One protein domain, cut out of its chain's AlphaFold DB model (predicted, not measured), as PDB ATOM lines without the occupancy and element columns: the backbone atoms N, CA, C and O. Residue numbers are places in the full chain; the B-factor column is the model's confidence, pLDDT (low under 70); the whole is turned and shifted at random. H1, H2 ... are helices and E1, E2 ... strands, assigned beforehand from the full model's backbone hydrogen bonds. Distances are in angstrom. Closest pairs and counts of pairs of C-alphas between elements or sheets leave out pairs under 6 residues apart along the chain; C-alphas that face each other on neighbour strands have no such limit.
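AT A GLANCE: This is residues 4 to 107 of the 455 residues of the protein "Exostosin family" of Rhodobacteraceae bacterium HLUCCA12 (UniProt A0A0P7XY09). In a domain with little regular structure, helix H2 packs on a hairpin of two antiparallel strands, mostly on E2 and less on E3, amid long loops whose residues 49 to 59 and 97 to 103 stick out. The 104 printed residues hold H1, H2, E1, E2 and E3 in that order, mixed, with only 30 residues in named elements. The whole is only just loose, close to compact, with a radius of gyration of the C-alphas of 15.8 A and spans of 42 by 40 by 26 A.

IN THESE COORDINATES: E2, residues 72 to 77, measures 16.5 A from C-alpha 72 at (165.346, 150.341, 123.332). E3, residues 89 to 94, measures 15.8 A, ending at (162.294, 151.316, 119.682). H2, residues 27 to 37, measures 15.5 A; H1 is residues 15 to 18, E1 residues 41 to 43.

HOW THE PARTS SIT: In the hairpin E2 and E3, N 74 and O 92 are 2.8 A apart. The closest C-alphas of H2 and E2, Lys 30 and Val 74, are 4.3 A apart. H1 and H2 only just touch, with 3 pairs of C-alphas within 8 A, the closest Leu 18 and Ile 31 at 6.7 A. E1 pairs with no named strand. In H2 every O i to N i+4 pair is within hydrogen-bond range; H1 is too short for one.

THE WHOLE: The printed part has no cut. Links E1 to E2 and E2 to E3 are long. pLDDT is under 70 in 19 residues, among them 5 to 13.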
ATOM      1  N   PHE A   4     154.803 149.152 141.254       77.75
ATOM      2  CA  PHE A   4     155.616 147.947 141.380       77.75
ATOM      3  C   PHE A   4     155.693 147.547 142.853       77.75
ATOM      4  O   PHE A   4     155.558 148.406 143.728       77.75
ATOM      5  N   ILE A   5     155.890 146.257 143.120       67.94
ATOM      6  CA  ILE A   5     156.194 145.764 144.466       67.94
ATOM      7  C   ILE A   5     157.711 145.565 144.567       67.94
ATOM      8  O   ILE A   5     158.270 144.839 143.743       67.94
ATOM      9  N   PRO A   6     158.391 146.189 145.544       64.25
ATOM     10  CA  PRO A   6     159.746 145.809 145.908       64.25
ATOM     11  C   PRO A   6     159.686 144.498 146.702       64.25
ATOM     12  O   PRO A   6     159.338 144.503 147.881       64.25
ATOM     13  N   ASP A   7     159.990 143.369 146.063       58.28
ATOM     14  CA  ASP A   7     160.124 142.088 146.762       58.28
ATOM     15  C   ASP A   7     161.573 141.918 147.257       58.28
ATOM     16  O   ASP A   7     162.480 141.623 146.486       58.28
ATOM     17  N   ALA A   8     161.757 142.178 148.556       49.41
ATOM     18  CA  ALA A   8     162.802 141.776 149.517       49.41
ATOM     19  C   ALA A   8     164.320 141.801 149.193       49.41
ATOM     20  O   ALA A   8     165.088 141.761 150.151       49.41
ATOM     21  N   ASP A   9     164.791 141.962 147.957       52.22
ATOM     22  CA  ASP A   9     166.214 142.199 147.652       52.22
ATOM     23  C   ASP A   9     166.407 143.604 147.057       52.22
ATOM     24  O   ASP A   9     166.618 143.810 145.861       52.22
ATOM     25  N   ASP A  10     166.352 144.607 147.939       49.78
ATOM     26  CA  ASP A  10     166.475 146.048 147.642       49.78
ATOM     27  C   ASP A  10     167.841 146.452 147.028       49.78
ATOM     28  O   ASP A  10     168.089 147.614 146.710       49.78
ATOM     29  N   HIS A  11     168.751 145.493 146.830       53.56
ATOM     30  CA  HIS A  11     170.099 145.701 146.293       53.56
ATOM     31  C   HIS A  11     170.220 145.521 144.767       53.56
ATOM     32  O   HIS A  11     171.323 145.625 144.229       53.56
ATOM     33  N   MET A  12     169.121 145.252 144.052       56.16
ATOM     34  CA  MET A  12     169.145 144.937 142.612       56.16
ATOM     35  C   MET A  12     168.731 146.087 141.683       56.16
ATOM     36  O   MET A  12     168.986 145.995 140.478       56.16
ATOM     37  N   LEU A  13     168.150 147.177 142.203       64.81
ATOM     38  CA  LEU A  13     167.806 148.349 141.394       64.81
ATOM     39  C   LEU A  13     169.073 149.053 140.918       64.81
ATOM     40  O   LEU A  13     169.693 149.838 141.631       64.81
ATOM     41  N   ASN A  14     169.459 148.778 139.677       70.44
ATOM     42  CA  ASN A  14     170.550 149.500 139.049       70.44
ATOM     43  C   ASN A  14     170.055 150.913 138.695       70.44
ATOM     44  O   ASN A  14     169.380 151.093 137.677       70.44
ATOM     45  N   GLU A  15     170.390 151.893 139.540       71.56
ATOM     46  CA  GLU A  15     170.001 153.302 139.386       71.56
ATOM     47  C   GLU A  15     170.398 153.876 138.017       71.56
ATOM     48  O   GLU A  15     169.635 154.642 137.432       71.56
ATOM     49  N   GLU A  16     171.519 153.434 137.435       77.31
ATOM     50  CA  GLU A  16     171.951 153.875 136.101       77.31
ATOM     51  C   GLU A  16     170.960 153.456 135.003       77.31
ATOM     52  O   GLU A  16     170.813 154.136 133.990       77.31
ATOM     53  N   ARG A  17     170.234 152.344 135.189       77.38
ATOM     54  CA  ARG A  17     169.206 151.885 134.236       77.38
ATOM     55  C   ARG A  17     167.885 152.641 134.369       77.38
ATOM     56  O   ARG A  17     167.052 152.534 133.467       77.38
ATOM     57  N   LEU A  18     167.691 153.381 135.461       81.12
ATOM     58  CA  LEU A  18     166.539 154.255 135.687       81.12
ATOM     59  C   LEU A  18     166.789 155.709 135.257       81.12
ATOM     60  O   LEU A  18     165.879 156.529 135.384       81.12
ATOM     61  N   ASP A  19     167.953 156.017 134.672       86.19
ATOM     62  CA  ASP A  19     168.218 157.299 134.009       86.19
ATOM     63  C   ASP A  19     167.415 157.415 132.698       86.19
ATOM     64  O   ASP A  19     167.894 157.208 131.579       86.19
ATOM     65  N   VAL A  20     166.113 157.663 132.847       86.38
ATOM     66  CA  VAL A  20     165.143 157.782 131.760       86.38
ATOM     67  C   VAL A  20     164.729 159.240 131.628       86.38
ATOM     68  O   VAL A  20     164.182 159.831 132.557       86.38
ATOM     69  N   ALA A  21     164.906 159.813 130.435       86.44
ATOM     70  CA  ALA A  21     164.416 161.155 130.138       86.44
ATOM     71  C   ALA A  21     162.899 161.250 130.389       86.44
ATOM     72  O   ALA A  21     162.111 160.536 129.767       86.44
ATOM     73  N   LEU A  22     162.492 162.148 131.287       84.81
ATOM     74  CA  LEU A  22     161.094 162.364 131.662       84.81
ATOM     75  C   LEU A  22     160.445 163.485 130.839       84.81
ATOM     76  O   LEU A  22     161.119 164.337 130.259       84.81
ATOM     77  N   GLY A  23     159.110 163.497 130.794       80.56
ATOM     78  CA  GLY A  23     158.342 164.538 130.097       80.56
ATOM     79  C   GLY A  23     158.362 164.417 128.568       80.56
ATOM     80  O   GLY A  23     158.011 165.363 127.862       80.56
ATOM     81  N   VAL A  24     158.761 163.253 128.056       83.75
ATOM     82  CA  VAL A  24     158.836 162.928 126.628       83.75
ATOM     83  C   VAL A  24     158.008 161.672 126.344       83.75
ATOM     84  O   VAL A  24     157.720 160.908 127.266       83.75
ATOM     85  N   PRO A  25     157.587 161.421 125.093       83.00
ATOM     86  CA  PRO A  25     156.791 160.240 124.781       83.00
ATOM     87  C   PRO A  25     157.488 158.939 125.215       83.00
ATOM     88  O   PRO A  25     158.677 158.769 124.941       83.00
ATOM     89  N   ARG A  26     156.720 158.005 125.800       88.12
ATOM     90  CA  ARG A  26     157.136 156.648 126.224       88.12
ATOM     91  C   ARG A  26     158.009 156.571 127.483       88.12
ATOM     92  O   ARG A  26     158.490 155.485 127.803       88.12
ATOM     93  N   CYS A  27     158.254 157.677 128.190       87.56
ATOM     94  CA  CYS A  27     159.106 157.653 129.385       87.56
ATOM     95  C   CYS A  27     158.548 156.737 130.491       87.56
ATOM     96  O   CYS A  27     159.295 155.984 131.103       87.56
ATOM     97  N   ASP A  28     157.232 156.720 130.687       87.94
ATOM     98  CA  ASP A  28     156.519 155.838 131.615       87.94
ATOM     99  C   ASP A  28     156.602 154.357 131.214       87.94
ATOM    100  O   ASP A  28     156.898 153.506 132.053       87.94
ATOM    101  N   ASN A  29     156.422 154.043 129.928       91.56
ATOM    102  CA  ASN A  29     156.590 152.680 129.411       91.56
ATOM    103  C   ASN A  29     158.036 152.181 129.541       91.56
ATOM    104  O   ASN A  29     158.279 150.996 129.773       91.56
ATOM    105  N   LYS A  30     159.019 153.076 129.384       92.56
ATOM    106  CA  LYS A  30     160.435 152.738 129.556       92.56
ATOM    107  C   LYS A  30     160.748 152.370 131.001       92.56
ATOM    108  O   LYS A  30     161.437 151.381 131.227       92.56
ATOM    109  N   ILE A  31     160.215 153.126 131.957       91.06
ATOM    110  CA  ILE A  31     160.384 152.838 133.381       91.06
ATOM    111  C   ILE A  31     159.757 151.472 133.722       91.06
ATOM    112  O   ILE A  31     160.428 150.642 134.328       91.06
ATOM    113  N   ALA A  32     158.537 151.182 133.246       90.56
ATOM    114  CA  ALA A  32     157.891 149.875 133.444       90.56
ATOM    115  C   ALA A  32     158.743 148.706 132.917       90.56
ATOM    116  O   ALA A  32     158.901 147.689 133.589       90.56
ATOM    117  N   TYR A  33     159.344 148.872 131.734       92.62
ATOM    118  CA  TYR A  33     160.251 147.883 131.146       92.62
ATOM    119  C   TYR A  33     161.492 147.636 132.006       92.62
ATOM    120  O   TYR A  33     161.912 146.492 132.169       92.62
ATOM    121  N   VAL A  34     162.088 148.696 132.558       90.56
ATOM    122  CA  VAL A  34     163.267 148.577 133.424       90.56
ATOM    123  C   VAL A  34     162.929 147.801 134.696       90.56
ATOM    124  O   VAL A  34     163.667 146.881 135.028       90.56
ATOM    125  N   PHE A  35     161.804 148.098 135.353       88.50
ATOM    126  CA  PHE A  35     161.359 147.341 136.527       88.50
ATOM    127  C   PHE A  35     161.111 145.865 136.198       88.50
ATOM    128  O   PHE A  35     161.701 144.991 136.830       88.50
ATOM    129  N   ALA A  36     160.329 145.580 135.155       88.12
ATOM    130  CA  ALA A  36     160.016 144.205 134.769       88.12
ATOM    131  C   ALA A  36     161.273 143.387 134.410       88.12
ATOM    132  O   ALA A  36     161.417 142.240 134.819       88.12
ATOM    133  N   THR A  37     162.228 143.978 133.682       87.62
ATOM    134  CA  THR A  37     163.474 143.287 133.285       87.62
ATOM    135  C   THR A  37     164.516 143.173 134.398       87.62
ATOM    136  O   THR A  37     165.507 142.465 134.222       87.62
ATOM    137  N   GLN A  38     164.302 143.837 135.536       84.25
ATOM    138  CA  GLN A  38     165.108 143.681 136.751       84.25
ATOM    139  C   GLN A  38     164.460 142.738 137.777       84.25
ATOM    140  O   GLN A  38     164.993 142.583 138.868       84.25
ATOM    141  N   GLY A  39     163.351 142.080 137.418       80.25
ATOM    142  CA  GLY A  39     162.685 141.088 138.262       80.25
ATOM    143  C   GLY A  39     161.593 141.651 139.171       80.25
ATOM    144  O   GLY A  39     161.043 140.901 139.968       80.25
ATOM    145  N   TYR A  40     161.237 142.935 139.048       85.94
ATOM    146  CA  TYR A  40     160.146 143.514 139.834       85.94
ATOM    147  C   TYR A  40     158.780 143.151 139.254       85.94
ATOM    148  O   TYR A  40     158.543 143.267 138.046       85.94
ATOM    149  N   THR A  41     157.847 142.809 140.141       87.56
ATOM    150  CA  THR A  41     156.446 142.597 139.775       87.56
ATOM    151  C   THR A  41     155.773 143.942 139.516       87.56
ATOM    152  O   THR A  41     155.656 144.781 140.414       87.56
ATOM    153  N   VAL A  42     155.322 144.155 138.279       89.50
ATOM    154  CA  VAL A  42     154.577 145.354 137.871       89.50
ATOM    155  C   VAL A  42     153.078 145.097 138.027       89.50
ATOM    156  O   VAL A  42     152.570 144.069 137.592       89.50
ATOM    157  N   LEU A  43     152.363 146.046 138.627       89.81
ATOM    158  CA  LEU A  43     150.934 145.974 138.920       89.81
ATOM    159  C   LEU A  43     150.181 147.132 138.273       89.81
ATOM    160  O   LEU A  43     150.623 148.282 138.303       89.81
ATOM    161  N   ASN A  44     148.984 146.862 137.765       90.44
ATOM    162  CA  ASN A  44     148.080 147.902 137.289       90.44
ATOM    163  C   ASN A  44     146.628 147.524 137.605       90.44
ATOM    164  O   ASN A  44     145.988 146.858 136.806       90.44
ATOM    165  N   PRO A  45     146.063 147.961 138.736       82.19
ATOM    166  CA  PRO A  45     144.692 147.606 139.099       82.19
ATOM    167  C   PRO A  45     143.633 148.507 138.446       82.19
ATOM    168  O   PRO A  45     142.454 148.436 138.791       82.19
ATOM    169  N   PHE A  46     144.035 149.420 137.555       83.75
ATOM    170  CA  PHE A  46     143.147 150.433 136.997       83.75
ATOM    171  C   PHE A  46     142.816 150.119 135.535       83.75
ATOM    172  O   PHE A  46     143.619 150.429 134.651       83.75
ATOM    173  N   PRO A  47     141.608 149.598 135.235       79.25
ATOM    174  CA  PRO A  47     141.206 149.276 133.863       79.25
ATOM    175  C   PRO A  47     141.093 150.513 132.971       79.25
ATOM    176  O   PRO A  47     141.112 150.415 131.747       79.25
ATOM    177  N   PHE A  48     140.969 151.694 133.575       78.50
ATOM    178  CA  PHE A  48     140.851 152.941 132.852       78.50
ATOM    179  C   PHE A  48     141.478 154.097 133.626       78.50
ATOM    180  O   PHE A  48     141.261 154.260 134.826       78.50
ATOM    181  N   VAL A  49     142.228 154.936 132.913       75.00
ATOM    182  CA  VAL A  49     142.882 156.122 133.467       75.00
ATOM    183  C   VAL A  49     142.549 157.315 132.580       75.00
ATOM    184  O   VAL A  49     142.904 157.338 131.403       75.00
ATOM    185  N   ARG A  50     141.888 158.333 133.145       74.56
ATOM    186  CA  ARG A  50     141.753 159.647 132.497       74.56
ATOM    187  C   ARG A  50     142.901 160.529 132.947       74.56
ATOM    188  O   ARG A  50     142.927 160.959 134.094       74.56
ATOM    189  N   SER A  51     143.829 160.815 132.044       68.94
ATOM    190  CA  SER A  51     144.838 161.848 132.257       68.94
ATOM    191  C   SER A  51     144.365 163.165 131.643       68.94
ATOM    192  O   SER A  51     143.979 163.229 130.476       68.94
ATOM    193  N   VAL A  52     144.382 164.231 132.442       72.25
ATOM    194  CA  VAL A  52     144.144 165.603 131.979       72.25
ATOM    195  C   VAL A  52     145.475 166.331 132.060       72.25
ATOM    196  O   VAL A  52     146.053 166.453 133.135       72.25
ATOM    197  N   HIS A  53     145.982 166.778 130.915       66.19
ATOM    198  CA  HIS A  53     147.242 167.506 130.838       66.19
ATOM    199  C   HIS A  53     146.922 168.997 130.692       66.19
ATOM    200  O   HIS A  53     146.530 169.437 129.614       66.19
ATOM    201  N   VAL A  54     147.029 169.754 131.784       63.81
ATOM    202  CA  VAL A  54     146.793 171.206 131.791       63.81
ATOM    203  C   VAL A  54     148.120 171.910 131.519       63.81
ATOM    204  O   VAL A  54     149.063 171.758 132.291       63.81
ATOM    205  N   HIS A  55     148.215 172.630 130.400       61.31
ATOM    206  CA  HIS A  55     149.386 173.437 130.035       61.31
ATOM    207  C   HIS A  55     149.018 174.910 130.179       61.31
ATOM    208  O   HIS A  55     148.124 175.382 129.490       61.31
ATOM    209  N   GLU A  56     149.704 175.640 131.058       61.81
ATOM    210  CA  GLU A  56     149.475 177.082 131.250       61.81
ATOM    211  C   GLU A  56     149.986 177.915 130.058       61.81
ATOM    212  O   GLU A  56     149.447 178.976 129.761       61.81
ATOM    213  N   SER A  57     151.002 177.419 129.341       72.00
ATOM    214  CA  SER A  57     151.691 178.136 128.260       72.00
ATOM    215  C   SER A  57     151.504 177.539 126.859       72.00
ATOM    216  O   SER A  57     152.054 178.082 125.904       72.00
ATOM    217  N   ASP A  58     150.791 176.411 126.720       62.00
ATOM    218  CA  ASP A  58     150.662 175.607 125.483       62.00
ATOM    219  C   ASP A  58     151.997 175.194 124.803       62.00
ATOM    220  O   ASP A  58     152.020 174.647 123.694       62.00
ATOM    221  N   LEU A  59     153.139 175.398 125.471       64.88
ATOM    222  CA  LEU A  59     154.470 175.089 124.947       64.88
ATOM    223  C   LEU A  59     154.847 173.624 125.212       64.88
ATOM    224  O   LEU A  59     154.918 173.168 126.352       64.88
ATOM    225  N   ARG A  60     155.174 172.883 124.145       66.00
ATOM    226  CA  ARG A  60     155.746 171.527 124.226       66.00
ATOM    227  C   ARG A  60     157.228 171.559 123.865       66.00
ATOM    228  O   ARG A  60     157.577 171.877 122.734       66.00
ATOM    229  N   TYR A  61     158.092 171.135 124.785       69.94
ATOM    230  CA  TYR A  61     159.550 171.042 124.581       69.94
ATOM    231  C   TYR A  61     160.004 169.723 123.923       69.94
ATOM    232  O   TYR A  61     161.163 169.313 124.030       69.94
ATOM    233  N   TYR A  62     159.090 169.004 123.268       72.38
ATOM    234  CA  TYR A  62     159.374 167.736 122.601       72.38
ATOM    235  C   TYR A  62     158.588 167.609 121.298       72.38
ATOM    236  O   TYR A  62     157.460 168.095 121.178       72.38
ATOM    237  N   SER A  63     159.167 166.907 120.324       73.00
ATOM    238  CA  SER A  63     158.447 166.545 119.106       73.00
ATOM    239  C   SER A  63     157.634 165.276 119.340       73.00
ATOM    240  O   SER A  63     158.163 164.251 119.759       73.00
ATOM    241  N   LYS A  64     156.340 165.295 119.006       65.31
ATOM    242  CA  LYS A  64     155.509 164.075 119.022       65.31
ATOM    243  C   LYS A  64     156.007 163.008 118.041       65.31
ATOM    244  O   LYS A  64     155.752 161.828 118.251       65.31
ATOM    245  N   LYS A  65     156.672 163.419 116.957       70.31
ATOM    246  CA  LYS A  65     157.173 162.540 115.894       70.31
ATOM    247  C   LYS A  65     158.686 162.721 115.772       70.31
ATOM    248  O   LYS A  65     159.146 163.824 115.498       70.31
ATOM    249  N   GLY A  66     159.449 161.650 115.980       70.19
ATOM    250  CA  GLY A  66     160.910 161.668 115.834       70.19
ATOM    251  C   GLY A  66     161.706 162.014 117.098       70.19
ATOM    252  O   GLY A  66     162.905 162.242 116.989       70.19
ATOM    253  N   ASP A  67     161.087 162.043 118.285       80.19
ATOM    254  CA  ASP A  67     161.849 162.112 119.538       80.19
ATOM    255  C   ASP A  67     162.535 160.771 119.823       80.19
ATOM    256  O   ASP A  67     161.873 159.740 119.997       80.19
ATOM    257  N   VAL A  68     163.867 160.810 119.847       84.88
ATOM    258  CA  VAL A  68     164.759 159.656 120.009       84.88
ATOM    259  C   VAL A  68     165.414 159.605 121.392       84.88
ATOM    260  O   VAL A  68     166.352 158.840 121.583       84.88
ATOM    261  N   ARG A  69     164.954 160.400 122.368       86.12
ATOM    262  CA  ARG A  69     165.510 160.374 123.735       86.12
ATOM    263  C   ARG A  69     165.194 159.082 124.487       86.12
ATOM    264  O   ARG A  69     165.961 158.680 125.351       86.12
ATOM    265  N   VAL A  70     164.095 158.416 124.133       85.62
ATOM    266  CA  VAL A  70     163.712 157.104 124.673       85.62
ATOM    267  C   VAL A  70     163.792 156.068 123.553       85.62
ATOM    268  O   VAL A  70     162.918 156.028 122.678       85.62
ATOM    269  N   LEU A  71     164.854 155.258 123.592       88.00
ATOM    270  CA  LEU A  71     165.138 154.127 122.698       88.00
ATOM    271  C   LEU A  71     165.271 152.812 123.494       88.00
ATOM    272  O   LEU A  71     165.382 152.792 124.726       88.00
ATOM    273  N   GLY A  72     165.284 151.691 122.776       89.19
ATOM    274  CA  GLY A  72     165.346 150.341 123.332       89.19
ATOM    275  C   GLY A  72     163.981 149.826 123.789       89.19
ATOM    276  O   GLY A  72     162.947 150.290 123.309       89.19
ATOM    277  N   GLY A  73     163.994 148.848 124.696       92.19
ATOM    278  CA  GLY A  73     162.777 148.220 125.212       92.19
ATOM    279  C   GLY A  73     161.889 149.184 126.000       92.19
ATOM    280  O   GLY A  73     162.414 149.998 126.766       92.19
ATOM    281  N   VAL A  74     160.577 149.087 125.802       93.75
ATOM    282  CA  VAL A  74     159.509 149.738 126.576       93.75
ATOM    283  C   VAL A  74     158.393 148.723 126.834       93.75
ATOM    284  O   VAL A  74     158.231 147.797 126.045       93.75
ATOM    285  N   ALA A  75     157.632 148.894 127.915       94.50
ATOM    286  CA  ALA A  75     156.575 147.972 128.317       94.50
ATOM    287  C   ALA A  75     155.222 148.684 128.400       94.50
ATOM    288  O   ALA A  75     155.107 149.742 129.027       94.50
ATOM    289  N   TYR A  76     154.192 148.103 127.796       91.88
ATOM    290  CA  TYR A  76     152.801 148.497 128.019       91.88
ATOM    291  C   TYR A  76     152.210 147.603 129.094       91.88
ATOM    292  O   TYR A  76     152.330 146.386 129.021       91.88
ATOM    293  N   VAL A  77     151.613 148.232 130.104       91.75
ATOM    294  CA  VAL A  77     151.151 147.561 131.319       91.75
ATOM    295  C   VAL A  77     149.636 147.413 131.261       91.75
ATOM    296  O   VAL A  77     148.911 148.405 131.413       91.75
ATOM    297  N   HIS A  78     149.155 146.193 131.047       91.44
ATOM    298  CA  HIS A  78     147.725 145.893 130.996       91.44
ATOM    299  C   HIS A  78     147.107 145.872 132.394       91.44
ATOM    300  O   HIS A  78     147.805 145.604 133.372       91.44
ATOM    301  N   PRO A  79     145.815 146.210 132.532       89.25
ATOM    302  CA  PRO A  79     145.164 146.192 133.829       89.25
ATOM    303  C   PRO A  79     144.901 144.761 134.322       89.25
ATOM    304  O   PRO A  79     144.342 143.953 133.585       89.25
ATOM    305  N   GLY A  80     145.253 144.478 135.576       84.06
ATOM    306  CA  GLY A  80     144.870 143.261 136.296       84.06
ATOM    307  C   GLY A  80     143.453 143.351 136.873       84.06
ATOM    308  O   GLY A  80     142.885 144.441 137.004       84.06
ATOM    309  N   ALA A  81     142.870 142.209 137.238       82.12
ATOM    310  CA  ALA A  81     141.532 142.134 137.822       82.12
ATOM    311  C   ALA A  81     141.511 142.523 139.310       82.12
ATOM    312  O   ALA A  81     140.460 142.911 139.830       82.12
ATOM    313  N   THR A  82     142.652 142.442 140.004       83.38
ATOM    314  CA  THR A  82     142.773 142.776 141.434       83.38
ATOM    315  C   THR A  82     143.966 143.688 141.742       83.38
ATOM    316  O   THR A  82     144.822 143.935 140.898       83.38
ATOM    317  N   LEU A  83     144.033 144.198 142.981       80.25
ATOM    318  CA  LEU A  83     145.121 145.068 143.458       80.25
ATOM    319  C   LEU A  83     146.496 144.389 143.494       80.25
ATOM    320  O   LEU A  83     147.503 145.086 143.432       80.25
ATOM    321  N   THR A  84     146.535 143.064 143.620       81.56
ATOM    322  CA  THR A  84     147.762 142.282 143.844       81.56
ATOM    323  C   THR A  84     148.112 141.371 142.674       81.56
ATOM    324  O   THR A  84     149.100 140.648 142.740       81.56
ATOM    325  N   GLU A  85     147.298 141.362 141.623       85.50
ATOM    326  CA  GLU A  85     147.542 140.534 140.448       85.50
ATOM    327  C   GLU A  85     148.626 141.166 139.560       85.50
ATOM    328  O   GLU A  85     148.489 142.340 139.189       85.50
ATOM    329  N   PRO A  86     149.688 140.415 139.209       89.62
ATOM    330  CA  PRO A  86     150.688 140.856 138.243       89.62
ATOM    331  C   PRO A  86     150.048 141.324 136.933       89.62
ATOM    332  O   PRO A  86     149.174 140.657 136.385       89.62
ATOM    333  N   ALA A  87     150.496 142.465 136.414       89.56
ATOM    334  CA  ALA A  87     150.032 142.969 135.130       89.56
ATOM    335  C   ALA A  87     150.640 142.170 133.969       89.56
ATOM    336  O   ALA A  87     151.841 141.895 133.959       89.56
ATOM    337  N   GLU A  88     149.840 141.878 132.942       92.38
ATOM    338  CA  GLU A  88     150.375 141.423 131.656       92.38
ATOM    339  C   GLU A  88     151.137 142.569 130.974       92.38
ATOM    340  O   GLU A  88     150.710 143.730 131.011       92.38
ATOM    341  N   LEU A  89     152.275 142.250 130.351       92.56
ATOM    342  CA  LEU A  89     153.178 143.238 129.763       92.56
ATOM    343  C   LEU A  89     153.443 142.950 128.284       92.56
ATOM    344  O   LEU A  89     153.950 141.882 127.945       92.56
ATOM    345  N   ASP A  90     153.218 143.946 127.426       93.56
ATOM    346  CA  ASP A  90     153.680 143.919 126.033       93.56
ATOM    347  C   ASP A  90     154.990 144.691 125.897       93.56
ATOM    348  O   ASP A  90     155.066 145.864 126.273       93.56
ATOM    349  N   PHE A  91     156.024 144.054 125.342       92.94
ATOM    350  CA  PHE A  91     157.326 144.687 125.132       92.94
ATOM    351  C   PHE A  91     157.533 145.108 123.678       92.94
ATOM    352  O   PHE A  91     157.542 144.278 122.772       92.94
ATOM    353  N   ASP A  92     157.833 146.392 123.492       91.88
ATOM    354  CA  ASP A  92     158.244 146.975 122.215       91.88
ATOM    355  C   ASP A  92     159.719 147.375 122.257       91.88
ATOM    356  O   ASP A  92     160.202 147.889 123.265       91.88
ATOM    357  N   ILE A  93     160.431 147.246 121.132       91.25
ATOM    358  CA  ILE A  93     161.803 147.754 120.986       91.25
ATOM    359  C   ILE A  93     161.829 148.915 119.994       91.25
ATOM    360  O   ILE A  93     161.623 148.742 118.793       91.25
ATOM    361  N   TRP A  94     162.165 150.105 120.491       88.94
ATOM    362  CA  TRP A  94     162.294 151.316 119.682       88.94
ATOM    363  C   TRP A  94     163.743 151.516 119.235       88.94
ATOM    364  O   TRP A  94     164.622 151.794 120.050       88.94
ATOM    365  N   ALA A  95     164.007 151.406 117.932       88.06
ATOM    366  CA  ALA A  95     165.345 151.544 117.362       88.06
ATOM    367  C   ALA A  95     165.349 152.431 116.110       88.06
ATOM    368  O   ALA A  95     164.401 152.439 115.331       88.06
ATOM    369  N   ILE A  96     166.455 153.150 115.888       88.44
ATOM    370  CA  ILE A  96     166.627 154.029 114.716       88.44
ATOM    371  C   ILE A  96     166.867 153.212 113.432       88.44
ATOM    372  O   ILE A  96     166.481 153.632 112.344       88.44
ATOM    373  N   ARG A  97     167.509 152.040 113.540       87.38
ATOM    374  CA  ARG A  97     167.851 151.165 112.405       87.38
ATOM    375  C   ARG A  97     167.472 149.718 112.698       87.38
ATOM    376  O   ARG A  97     168.259 148.965 113.259       87.38
ATOM    377  N   THR A  98     166.263 149.332 112.308       86.50
ATOM    378  CA  THR A  98     165.732 147.975 112.526       86.50
ATOM    379  C   THR A  98     166.184 146.970 111.468       86.50
ATOM    380  O   THR A  98     166.212 145.778 111.740       86.50
ATOM    381  N   ASN A  99     166.624 147.428 110.293       89.25
ATOM    382  CA  ASN A  99     167.093 146.570 109.197       89.25
ATOM    383  C   ASN A  99     168.351 145.739 109.522       89.25
ATOM    384  O   ASN A  99     168.710 144.860 108.745       89.25
ATOM    385  N   GLN A 100     169.030 146.027 110.636       87.69
ATOM    386  CA  GLN A 100     170.181 145.264 111.131       87.69
ATOM    387  C   GLN A 100     169.800 144.245 112.219       87.69
ATOM    388  O   GLN A 100     170.634 143.435 112.616       87.69
ATOM    389  N   VAL A 101     168.561 144.277 112.718       87.06
ATOM    390  CA  VAL A 101     168.083 143.357 113.753       87.06
ATOM    391  C   VAL A 101     167.599 142.082 113.074       87.06
ATOM    392  O   VAL A 101     166.631 142.096 112.320       87.06
ATOM    393  N   ARG A 102     168.297 140.974 113.330       89.62
ATOM    394  CA  ARG A 102     167.951 139.666 112.761       89.62
ATOM    395  C   ARG A 102     166.810 138.977 113.511       89.62
ATOM    396  O   ARG A 102     165.999 138.320 112.872       89.62
ATOM    397  N   ASP A 103     166.806 139.060 114.840       88.38
ATOM    398  CA  ASP A 103     165.862 138.354 115.714       88.38
ATOM    399  C   ASP A 103     165.830 138.995 117.115       88.38
ATOM    400  O   ASP A 103     166.792 139.658 117.513       88.38
ATOM    401  N   VAL A 104     164.746 138.777 117.865       86.88
ATOM    402  CA  VAL A 104     164.553 139.219 119.256       86.88
ATOM    403  C   VAL A 104     164.016 138.040 120.063       86.88
ATOM    404  O   VAL A 104     163.003 137.450 119.702       86.88
ATOM    405  N   LYS A 105     164.681 137.693 121.171       86.06
ATOM    406  CA  LYS A 105     164.320 136.535 122.005       86.06
ATOM    407  C   LYS A 105     164.156 136.922 123.467       86.06
ATOM    408  O   LYS A 105     164.965 137.680 123.999       86.06
ATOM    409  N   LEU A 106     163.174 136.314 124.126       82.50
ATOM    410  CA  LEU A 106     163.054 136.303 125.583       82.50
ATOM    411  C   LEU A 106     163.830 135.101 126.128       82.50
ATOM    412  O   LEU A 106     163.534 133.956 125.785       82.50
ATOM    413  N   ASN A 107     164.856 135.363 126.935       82.25
ATOM    414  CA  ASN A 107     165.720 134.325 127.485       82.25
ATOM    415  C   ASN A 107     165.348 134.028 128.945       82.25
ATOM    416  O   ASN A 107     165.548 134.875 129.807       82.25
TER     417      ASN A 107